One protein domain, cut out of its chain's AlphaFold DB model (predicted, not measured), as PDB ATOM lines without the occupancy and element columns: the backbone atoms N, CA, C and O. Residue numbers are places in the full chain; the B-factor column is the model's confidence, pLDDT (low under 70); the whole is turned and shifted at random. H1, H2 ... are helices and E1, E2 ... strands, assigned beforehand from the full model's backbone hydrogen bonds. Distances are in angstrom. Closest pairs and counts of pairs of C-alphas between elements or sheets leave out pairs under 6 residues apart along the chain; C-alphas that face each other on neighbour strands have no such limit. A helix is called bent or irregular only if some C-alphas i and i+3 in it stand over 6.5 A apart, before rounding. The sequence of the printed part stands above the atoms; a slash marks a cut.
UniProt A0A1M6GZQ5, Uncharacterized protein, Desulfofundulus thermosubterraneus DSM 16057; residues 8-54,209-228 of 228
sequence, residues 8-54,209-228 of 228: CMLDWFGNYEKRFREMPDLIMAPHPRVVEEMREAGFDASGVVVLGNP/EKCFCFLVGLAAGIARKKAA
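This is residues 8 to 54 and 209 to 228 of the 228 residues of an uncharacterized protein of Desulfofundulus thermosubterraneus DSM 16057 (UniProt A0A1M6GZQ5). A small body, made largely of loops, has two short parallel strands, E1 and E2, side by side along one edge, with H1 and H2 in the loops on the side of the strands away from H3; the long helix H3 begins near the strands, and residues 216 to 228, of which 216 to 227 belong to H3, stick out as a free arm. Residues 8 to 9 pair with E1, parallel to it. The printed part has 67 residues with three named helices and two named strands, in the order H1, E1, H2, E2, H3; the sheet's order is E1, E2, parallel, and the class is mostly helix. The whole is only just compact, close to loose, with a radius of gyration of the C-alphas of 13.1 A, and elongated, spanning 39 by 25 by 16 A.

The printed part begins at Cys 8, with its C-alpha at (-45.336, -1.716, 40.280). H1 is residues 16 to 19, 5.0 A from first to last C-alpha, beginning at C-alpha 16 (-51.829, 7.755, 40.974). E1 is residues 26 to 29, 9.5 A. H2 is residues 33 to 40, 10.4 A. E2 is residues 48 to 50, 6.5 A. H3 is residues 209 to 227, 27.8 A, ending at C-alpha 227 (-24.465, -11.834, 30.787). H3 is neither bent nor irregular, but only just: C-alphas 209 and 212 are 6.0 A apart.

E1 and E2 are parallel neighbours at 33 degrees. C-alphas 27 and 48 face each other at 4.6 A. N 29 and O 49, at 2.9 A, and N 49 and O 27, at 2.8 A, are within hydrogen-bond range. E1, H2 and E2 form a strand-helix-strand unit, two parallel neighbour strands with a helix between them in the chain, and its crossover is right-handed. The closest C-alphas of H2 and E2 are those of Val 35 and Val 48, 6.6 A apart. H1 and H2 are close but not clearly touching, with the C-alphas of Tyr 16 and Met 38 closest at 7.3 A. The closest C-alphas of E1 and H3 are those of Met 28 and Cys 211, 7.5 A apart. E2 and H3 are near each other, with 5 pairs of C-alphas within 10 A. H3 is apart from H1 and from H2. In H2 and H3 every O i to N i+4 pair is within hydrogen-bond range; H1 is too short for such a pair, and its one O i to N i+3 pair is within range.

The C-alphas of Glu 40 and Ala 227 are the two farthest apart, 39.4 A. Without the free residues 216 to 228, the body has 54 residues and spans 29 by 20 by 18 A. Residues 55 to 208 are not printed, and C-alphas 54 and 209 are 8.3 A apart across this cut, which lies in the link from E2 to H3. Of the links that are printed whole, E1 to H2 is tight, and H1 to E1 and H2 to E2 are short. The mean pLDDT of the printed part is 83.3; residues 209 to 212, 223 and 225 to 228 are under 70.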
ATOM      1  N   CYS A   8     -44.186  -1.871  39.400       91.06
ATOM      2  CA  CYS A   8     -45.336  -1.716  40.280       91.06
ATOM      3  C   CYS A   8     -46.511  -2.546  39.766       91.06
ATOM      4  O   CYS A   8     -46.741  -2.634  38.564       91.06
ATOM      5  N   MET A   9     -47.283  -3.128  40.680       89.88
ATOM      6  CA  MET A   9     -48.528  -3.813  40.360       89.88
ATOM      7  C   MET A   9     -49.690  -3.065  40.993       89.88
ATOM      8  O   MET A   9     -49.693  -2.831  42.202       89.88
ATOM      9  N   LEU A  10     -50.676  -2.702  40.176       88.50
ATOM     10  CA  LEU A  10     -51.874  -2.022  40.647       88.50
ATOM     11  C   LEU A  10     -52.962  -3.036  40.995       88.50
ATOM     12  O   LEU A  10     -53.287  -3.930  40.217       88.50
ATOM     13  N   ASP A  11     -53.548  -2.854  42.170       78.62
ATOM     14  CA  ASP A  11     -54.706  -3.598  42.658       78.62
ATOM     15  C   ASP A  11     -56.040  -2.940  42.261       78.62
ATOM     16  O   ASP A  11     -57.067  -3.617  42.185       78.62
ATOM     17  N   TRP A  12     -56.026  -1.629  41.983       77.06
ATOM     18  CA  TRP A  12     -57.200  -0.825  41.646       77.06
ATOM     19  C   TRP A  12     -56.842   0.433  40.833       77.06
ATOM     20  O   TRP A  12     -55.674   0.791  40.694       77.06
ATOM     21  N   PHE A  13     -57.869   1.118  40.333       82.50
ATOM     22  CA  PHE A  13     -57.798   2.375  39.583       82.50
ATOM     23  C   PHE A  13     -57.502   3.596  40.477       82.50
ATOM     24  O   PHE A  13     -57.696   3.558  41.700       82.50
ATOM     25  N   GLY A  14     -57.070   4.696  39.856       85.38
ATOM     26  CA  GLY A  14     -56.997   6.037  40.445       85.38
ATOM     27  C   GLY A  14     -55.953   6.260  41.548       85.38
ATOM     28  O   GLY A  14     -55.181   5.377  41.923       85.38
ATOM     29  N   ASN A  15     -55.956   7.479  42.104       84.62
ATOM     30  CA  ASN A  15     -55.027   7.957  43.145       84.62
ATOM     31  C   ASN A  15     -53.534   7.871  42.764       84.62
ATOM     32  O   ASN A  15     -52.689   7.728  43.647       84.62
ATOM     33  N   TYR A  16     -53.194   7.965  41.476       88.19
ATOM     34  CA  TYR A  16     -51.829   7.755  40.974       88.19
ATOM     35  C   TYR A  16     -50.789   8.670  41.645       88.19
ATOM     36  O   TYR A  16     -49.766   8.172  42.108       88.19
ATOM     37  N   GLU A  17     -51.097   9.959  41.835       85.75
ATOM     38  CA  GLU A  17     -50.226  10.919  42.545       85.75
ATOM     39  C   GLU A  17     -49.882  10.487  43.976       85.75
ATOM     40  O   GLU A  17     -48.777  10.706  44.458       85.75
ATOM     41  N   LYS A  18     -50.835   9.859  44.675       85.75
ATOM     42  CA  LYS A  18     -50.638   9.387  46.053       85.75
ATOM     43  C   LYS A  18     -49.963   8.018  46.101       85.75
ATOM     44  O   LYS A  18     -49.383   7.669  47.126       85.75
ATOM     45  N   ARG A  19     -50.084   7.225  45.031       85.81
ATOM     46  CA  ARG A  19     -49.501   5.880  44.921       85.81
ATOM     47  C   ARG A  19     -48.022   5.929  44.558       85.81
ATOM     48  O   ARG A  19     -47.250   5.126  45.076       85.81
ATOM     49  N   PHE A  20     -47.635   6.843  43.675       87.88
ATOM     50  CA  PHE A  20     -46.286   6.908  43.130       87.88
ATOM     51  C   PHE A  20     -45.537   8.092  43.725       87.88
ATOM     52  O   PHE A  20     -45.758   9.238  43.349       87.88
ATOM     53  N   ARG A  21     -44.615   7.811  44.651       85.44
ATOM     54  CA  ARG A  21     -43.624   8.813  45.069       85.44
ATOM     55  C   ARG A  21     -42.658   9.134  43.925       85.44
ATOM     56  O   ARG A  21     -42.275  10.283  43.745       85.44
ATOM     57  N   GLU A  22     -42.293   8.101  43.174       89.00
ATOM     58  CA  GLU A  22     -41.526   8.146  41.931       89.00
ATOM     59  C   GLU A  22     -42.226   7.221  40.931       89.00
ATOM     60  O   GLU A  22     -42.831   6.221  41.336       89.00
ATOM     61  N   MET A  23     -42.186   7.567  39.643       90.50
ATOM     62  CA  MET A  23     -42.835   6.766  38.607       90.50
ATOM     63  C   MET A  23     -42.046   5.466  38.387       90.50
ATOM     64  O   MET A  23     -40.854   5.544  38.088       90.50
ATOM     65  N   PRO A  24     -42.669   4.284  38.525       92.44
ATOM     66  CA  PRO A  24     -42.010   3.025  38.199       92.44
ATOM     67  C   PRO A  24     -41.745   2.899  36.692       92.44
ATOM     68  O   PRO A  24     -42.515   3.396  35.872       92.44
ATOM     69  N   ASP A  25     -40.700   2.155  36.328       92.31
ATOM     70  CA  ASP A  25     -40.356   1.876  34.927       92.31
ATOM     71  C   ASP A  25     -41.448   1.050  34.233       92.31
ATOM     72  O   ASP A  25     -41.689   1.195  33.035       92.31
ATOM     73  N   LEU A  26     -42.098   0.155  34.987       93.62
ATOM     74  CA  LEU A  26     -43.181  -0.696  34.506       93.62
ATOM     75  C   LEU A  26     -44.342  -0.744  35.498       93.62
ATOM     76  O   LEU A  26     -44.151  -0.913  36.704       93.62
ATOM     77  N   ILE A  27     -45.563  -0.689  34.970       92.38
ATOM     78  CA  ILE A  27     -46.802  -0.786  35.744       92.38
ATOM     79  C   ILE A  27     -47.630  -1.947  35.211       92.38
ATOM     80  O   ILE A  27     -48.097  -1.923  34.079       92.38
ATOM     81  N   MET A  28     -47.864  -2.954  36.042       91.62
ATOM     82  CA  MET A  28     -48.805  -4.031  35.758       91.62
ATOM     83  C   MET A  28     -50.211  -3.556  36.127       91.62
ATOM     84  O   MET A  28     -50.517  -3.353  37.306       91.62
ATOM     85  N   ALA A  29     -51.054  -3.351  35.119       89.25
ATOM     86  CA  ALA A  29     -52.392  -2.804  35.285       89.25
ATOM     87  C   ALA A  29     -53.484  -3.887  35.236       89.25
ATOM     88  O   ALA A  29     -53.432  -4.787  34.384       89.25
ATOM     89  N   PRO A  30     -54.524  -3.766  36.080       84.88
ATOM     90  CA  PRO A  30     -55.621  -4.721  36.118       84.88
ATOM     91  C   PRO A  30     -56.593  -4.606  34.942       84.88
ATOM     92  O   PRO A  30     -57.332  -5.549  34.675       84.88
ATOM     93  N   HIS A  31     -56.617  -3.468  34.245       85.81
ATOM     94  CA  HIS A  31     -57.602  -3.191  33.202       85.81
ATOM     95  C   HIS A  31     -57.110  -2.077  32.255       85.81
ATOM     96  O   HIS A  31     -56.402  -1.178  32.720       85.81
ATOM     97  N   PRO A  32     -57.503  -2.076  30.963       87.94
ATOM     98  CA  PRO A  32     -57.084  -1.056  29.991       87.94
ATOM     99  C   PRO A  32     -57.366   0.389  30.403       87.94
ATOM    100  O   PRO A  32     -56.530   1.257  30.182       87.94
ATOM    101  N   ARG A  33     -58.489   0.631  31.088       87.44
ATOM    102  CA  ARG A  33     -58.876   1.949  31.626       87.44
ATOM    103  C   ARG A  33     -57.806   2.614  32.504       87.44
ATOM    104  O   ARG A  33     -57.758   3.832  32.568       87.44
ATOM    105  N   VAL A  34     -56.911   1.853  33.140       90.25
ATOM    106  CA  VAL A  34     -55.780   2.449  33.876       90.25
ATOM    107  C   VAL A  34     -54.878   3.264  32.949       90.25
ATOM    108  O   VAL A  34     -54.421   4.334  33.329       90.25
ATOM    109  N   VAL A  35     -54.644   2.786  31.724       92.06
ATOM    110  CA  VAL A  35     -53.838   3.500  30.723       92.06
ATOM    111  C   VAL A  35     -54.504   4.823  30.350       92.06
ATOM    112  O   VAL A  35     -53.825   5.839  30.228       92.06
ATOM    113  N   GLU A  36     -55.826   4.808  30.176       92.38
ATOM    114  CA  GLU A  36     -56.633   5.992  29.859       92.38
ATOM    115  C   GLU A  36     -56.582   7.004  31.009       92.38
ATOM    116  O   GLU A  36     -56.136   8.130  30.806       92.38
ATOM    117  N   GLU A  37     -56.909   6.583  32.234       92.88
ATOM    118  CA  GLU A  37     -56.927   7.468  33.404       92.88
ATOM    119  C   GLU A  37     -55.544   8.039  33.746       92.88
ATOM    120  O   GLU A  37     -55.437   9.187  34.173       92.88
ATOM    121  N   MET A  38     -54.467   7.264  33.568       93.12
ATOM    122  CA  MET A  38     -53.108   7.771  33.776       93.12
ATOM    123  C   MET A  38     -52.762   8.872  32.771       93.12
ATOM    124  O   MET A  38     -52.212   9.897  33.169       93.12
ATOM    125  N   ARG A  39     -53.123   8.697  31.491       94.31
ATOM    126  CA  ARG A  39     -52.920   9.728  30.459       94.31
ATOM    127  C   ARG A  39     -53.750  10.976  30.732       94.31
ATOM    128  O   ARG A  39     -53.231  12.080  30.608       94.31
ATOM    129  N   GLU A  40     -55.011  10.808  31.124       94.12
ATOM    130  CA  GLU A  40     -55.899  11.914  31.500       94.12
ATOM    131  C   GLU A  40     -55.360  12.699  32.700       94.12
ATOM    132  O   GLU A  40     -55.452  13.923  32.733       94.12
ATOM    133  N   ALA A  41     -54.732  12.010  33.654       90.81
ATOM    134  CA  ALA A  41     -54.059  12.622  34.795       90.81
ATOM    135  C   ALA A  41     -52.648  13.165  34.474       90.81
ATOM    136  O   ALA A  41     -51.940  13.595  35.379       90.81
ATOM    137  N   GLY A  42     -52.224  13.159  33.204       93.25
ATOM    138  CA  GLY A  42     -50.953  13.737  32.759       93.25
ATOM    139  C   GLY A  42     -49.713  12.874  33.015       93.25
ATOM    140  O   GLY A  42     -48.594  13.373  32.892       93.25
ATOM    141  N   PHE A  43     -49.878  11.595  33.357       92.75
ATOM    142  CA  PHE A  43     -48.765  10.665  33.538       92.75
ATOM    143  C   PHE A  43     -48.340  10.009  32.221       92.75
ATOM    144  O   PHE A  43     -49.165   9.729  31.347       92.75
ATOM    145  N   ASP A  44     -47.049   9.685  32.109       92.69
ATOM    146  CA  ASP A  44     -46.583   8.787  31.056       92.69
ATOM    147  C   ASP A  44     -47.088   7.362  31.325       92.69
ATOM    148  O   ASP A  44     -46.794   6.757  32.356       92.69
ATOM    149  N   ALA A  45     -47.864   6.831  30.380       93.19
ATOM    150  CA  ALA A  45     -48.422   5.487  30.438       93.19
ATOM    151  C   ALA A  45     -47.693   4.493  29.512       93.19
ATOM    152  O   ALA A  45     -48.177   3.380  29.306       93.19
ATOM    153  N   SER A  46     -46.556   4.875  28.921       93.12
ATOM    154  CA  SER A  46     -45.781   4.026  28.005       93.12
ATOM    155  C   SER A  46     -45.274   2.731  28.662       93.12
ATOM    156  O   SER A  46     -45.206   1.696  28.000       93.12
ATOM    157  N   GLY A  47     -44.997   2.768  29.970       92.19
ATOM    158  CA  GLY A  47     -44.588   1.618  30.785       92.19
ATOM    159  C   GLY A  47     -45.739   0.770  31.346       92.19
ATOM    160  O   GLY A  47     -45.494  -0.156  32.119       92.19
ATOM    161  N   VAL A  48     -46.999   1.065  31.004       92.75
ATOM    162  CA  VAL A  48     -48.159   0.337  31.540       92.75
ATOM    163  C   VAL A  48     -48.452  -0.906  30.698       92.75
ATOM    164  O   VAL A  48     -48.747  -0.827  29.507       92.75
ATOM    165  N   VAL A  49     -48.443  -2.071  31.341       91.69
ATOM    166  CA  VAL A  49     -48.763  -3.368  30.742       91.69
ATOM    167  C   VAL A  49     -50.038  -3.911  31.378       91.69
ATOM    168  O   VAL A  49     -50.085  -4.205  32.572       91.69
ATOM    169  N   VAL A  50     -51.092  -4.060  30.577       88.38
ATOM    170  CA  VAL A  50     -52.389  -4.561  31.048       88.38
ATOM    171  C   VAL A  50     -52.352  -6.082  31.125       88.38
ATOM    172  O   VAL A  50     -52.325  -6.768  30.101       88.38
ATOM    173  N   LEU A  51     -52.364  -6.612  32.344       85.94
ATOM    174  CA  LEU A  51     -52.207  -8.046  32.586       85.94
ATOM    175  C   LEU A  51     -53.410  -8.664  33.301       85.94
ATOM    176  O   LEU A  51     -53.591  -9.874  33.167       85.94
ATOM    177  N   GLY A  52     -54.252  -7.851  33.954       83.62
ATOM    178  CA  GLY A  52     -55.373  -8.287  34.797       83.62
ATOM    179  C   GLY A  52     -55.055  -8.160  36.295       83.62
ATOM    180  O   GLY A  52     -53.976  -7.691  36.659       83.62
ATOM    181  N   ASN A  53     -55.975  -8.571  37.176       82.62
ATOM    182  CA  ASN A  53     -55.747  -8.542  38.627       82.62
ATOM    183  C   ASN A  53     -55.527  -9.965  39.195       82.62
ATOM    184  O   ASN A  53     -56.460 -10.775  39.166       82.62
ATOM    185  N   PRO A  54     -54.337 -10.273  39.759       82.19
ATOM    186  CA  PRO A  54     -54.010 -11.615  40.251       82.19
ATOM    187  C   PRO A  54     -54.831 -12.065  41.447       82.19
ATOM    188  O   PRO A  54     -54.932 -13.260  41.710       82.19
ATOM    189  N   GLU A 209     -52.949 -15.360  34.105       56.84
ATOM    190  CA  GLU A 209     -51.809 -16.205  33.687       56.84
ATOM    191  C   GLU A 209     -50.691 -15.349  33.031       56.84
ATOM    192  O   GLU A 209     -49.497 -15.597  33.184       56.84
ATOM    193  N   LYS A 210     -51.088 -14.206  32.457       64.56
ATOM    194  CA  LYS A 210     -50.237 -13.140  31.924       64.56
ATOM    195  C   LYS A 210     -49.333 -12.434  32.954       64.56
ATOM    196  O   LYS A 210     -48.210 -12.101  32.590       64.56
ATOM    197  N   CYS A 211     -49.756 -12.212  34.205       67.88
ATOM    198  CA  CYS A 211     -48.951 -11.491  35.211       67.88
ATOM    199  C   CYS A 211     -47.675 -12.251  35.581       67.88
ATOM    200  O   CYS A 211     -46.583 -11.682  35.581       67.88
ATOM    201  N   PHE A 212     -47.807 -13.546  35.876       67.44
ATOM    202  CA  PHE A 212     -46.666 -14.370  36.267       67.44
ATOM    203  C   PHE A 212     -45.713 -14.598  35.087       67.44
ATOM    204  O   PHE A 212     -44.509 -14.371  35.214       67.44
ATOM    205  N   CYS A 213     -46.249 -14.950  33.912       70.12
ATOM    206  CA  CYS A 213     -45.451 -15.096  32.694       70.12
ATOM    207  C   CYS A 213     -44.682 -13.813  32.342       70.12
ATOM    208  O   CYS A 213     -43.525 -13.890  31.926       70.12
ATOM    209  N   PHE A 214     -45.288 -12.638  32.550       76.25
ATOM    210  CA  PHE A 214     -44.637 -11.350  32.325       76.25
ATOM    211  C   PHE A 214     -43.425 -11.141  33.241       76.25
ATOM    212  O   PHE A 214     -42.339 -10.834  32.750       76.25
ATOM    213  N   LEU A 215     -43.571 -11.366  34.552       77.06
ATOM    214  CA  LEU A 215     -42.470 -11.213  35.512       77.06
ATOM    215  C   LEU A 215     -41.317 -12.189  35.235       77.06
ATOM    216  O   LEU A 215     -40.151 -11.792  35.274       77.06
ATOM    217  N   VAL A 216     -41.631 -13.443  34.893       72.94
ATOM    218  CA  VAL A 216     -40.627 -14.451  34.512       72.94
ATOM    219  C   VAL A 216     -39.881 -14.028  33.243       72.94
ATOM    220  O   VAL A 216     -38.649 -14.068  33.202       72.94
ATOM    221  N   GLY A 217     -40.609 -13.571  32.220       77.19
ATOM    222  CA  GLY A 217     -40.021 -13.076  30.976       77.19
ATOM    223  C   GLY A 217     -39.125 -11.855  31.190       77.19
ATOM    224  O   GLY A 217     -38.019 -11.797  30.642       77.19
ATOM    225  N   LEU A 218     -39.557 -10.914  32.033       81.06
ATOM    226  CA  LEU A 218     -38.791  -9.722  32.394       81.06
ATOM    227  C   LEU A 218     -37.487 -10.094  33.113       81.06
ATOM    228  O   LEU A 218     -36.415  -9.638  32.711       81.06
ATOM    229  N   ALA A 219     -37.556 -10.972  34.116       75.44
ATOM    230  CA  ALA A 219     -36.382 -11.445  34.848       75.44
ATOM    231  C   ALA A 219     -35.368 -12.141  33.922       75.44
ATOM    232  O   ALA A 219     -34.173 -11.841  33.968       75.44
ATOM    233  N   ALA A 220     -35.842 -13.005  33.017       75.56
ATOM    234  CA  ALA A 220     -34.998 -13.674  32.028       75.56
ATOM    235  C   ALA A 220     -34.366 -12.693  31.020       75.56
ATOM    236  O   ALA A 220     -33.229 -12.882  30.580       75.56
ATOM    237  N   GLY A 221     -35.082 -11.632  30.636       75.50
ATOM    238  CA  GLY A 221     -34.558 -10.559  29.787       75.50
ATOM    239  C   GLY A 221     -33.448  -9.752  30.468       75.50
ATOM    240  O   GLY A 221     -32.396  -9.527  29.870       75.50
ATOM    241  N   ILE A 222     -33.651  -9.373  31.734       74.94
ATOM    242  CA  ILE A 222     -32.657  -8.647  32.539       74.94
ATOM    243  C   ILE A 222     -31.400  -9.501  32.745       74.94
ATOM    244  O   ILE A 222     -30.289  -8.996  32.587       74.94
ATOM    245  N   ALA A 223     -31.554 -10.794  33.050       66.62
ATOM    246  CA  ALA A 223     -30.430 -11.710  33.230       66.62
ATOM    247  C   ALA A 223     -29.573 -11.834  31.958       66.62
ATOM    248  O   ALA A 223     -28.351 -11.727  32.033       66.62
ATOM    249  N   ARG A 224     -30.204 -11.967  30.782       71.81
ATOM    250  CA  ARG A 224     -29.494 -12.024  29.491       71.81
ATOM    251  C   ARG A 224     -28.698 -10.753  29.197       71.81
ATOM    252  O   ARG A 224     -27.561 -10.858  28.761       71.81
ATOM    253  N   LYS A 225     -29.247  -9.568  29.491       67.69
ATOM    254  CA  LYS A 225     -28.530  -8.289  29.324       67.69
ATOM    255  C   LYS A 225     -27.345  -8.106  30.277       67.69
ATOM    256  O   LYS A 225     -26.484  -7.293  29.985       67.69
ATOM    257  N   LYS A 226     -27.320  -8.798  31.421       63.09
ATOM    258  CA  LYS A 226     -26.180  -8.769  32.354       63.09
ATOM    259  C   LYS A 226     -25.070  -9.755  31.979       63.09
ATOM    260  O   LYS A 226     -23.957  -9.594  32.460       63.09
ATOM    261  N   ALA A 227     -25.398 -10.790  31.206       60.69
ATOM    262  CA  ALA A 227     -24.465 -11.834  30.787       60.69
ATOM    263  C   ALA A 227     -23.778 -11.543  29.438       60.69
ATOM    264  O   ALA A 227     -22.822 -12.236  29.099       60.69
ATOM    265  N   ALA A 228     -24.287 -10.567  28.681       61.81
ATOM    266  CA  ALA A 228     -23.708 -10.048  27.440       61.81
ATOM    267  C   ALA A 228     -22.887  -8.784  27.723       61.81
ATOM    268  O   ALA A 228     -21.865  -8.597  27.031       61.81
TER     269      ALA A 228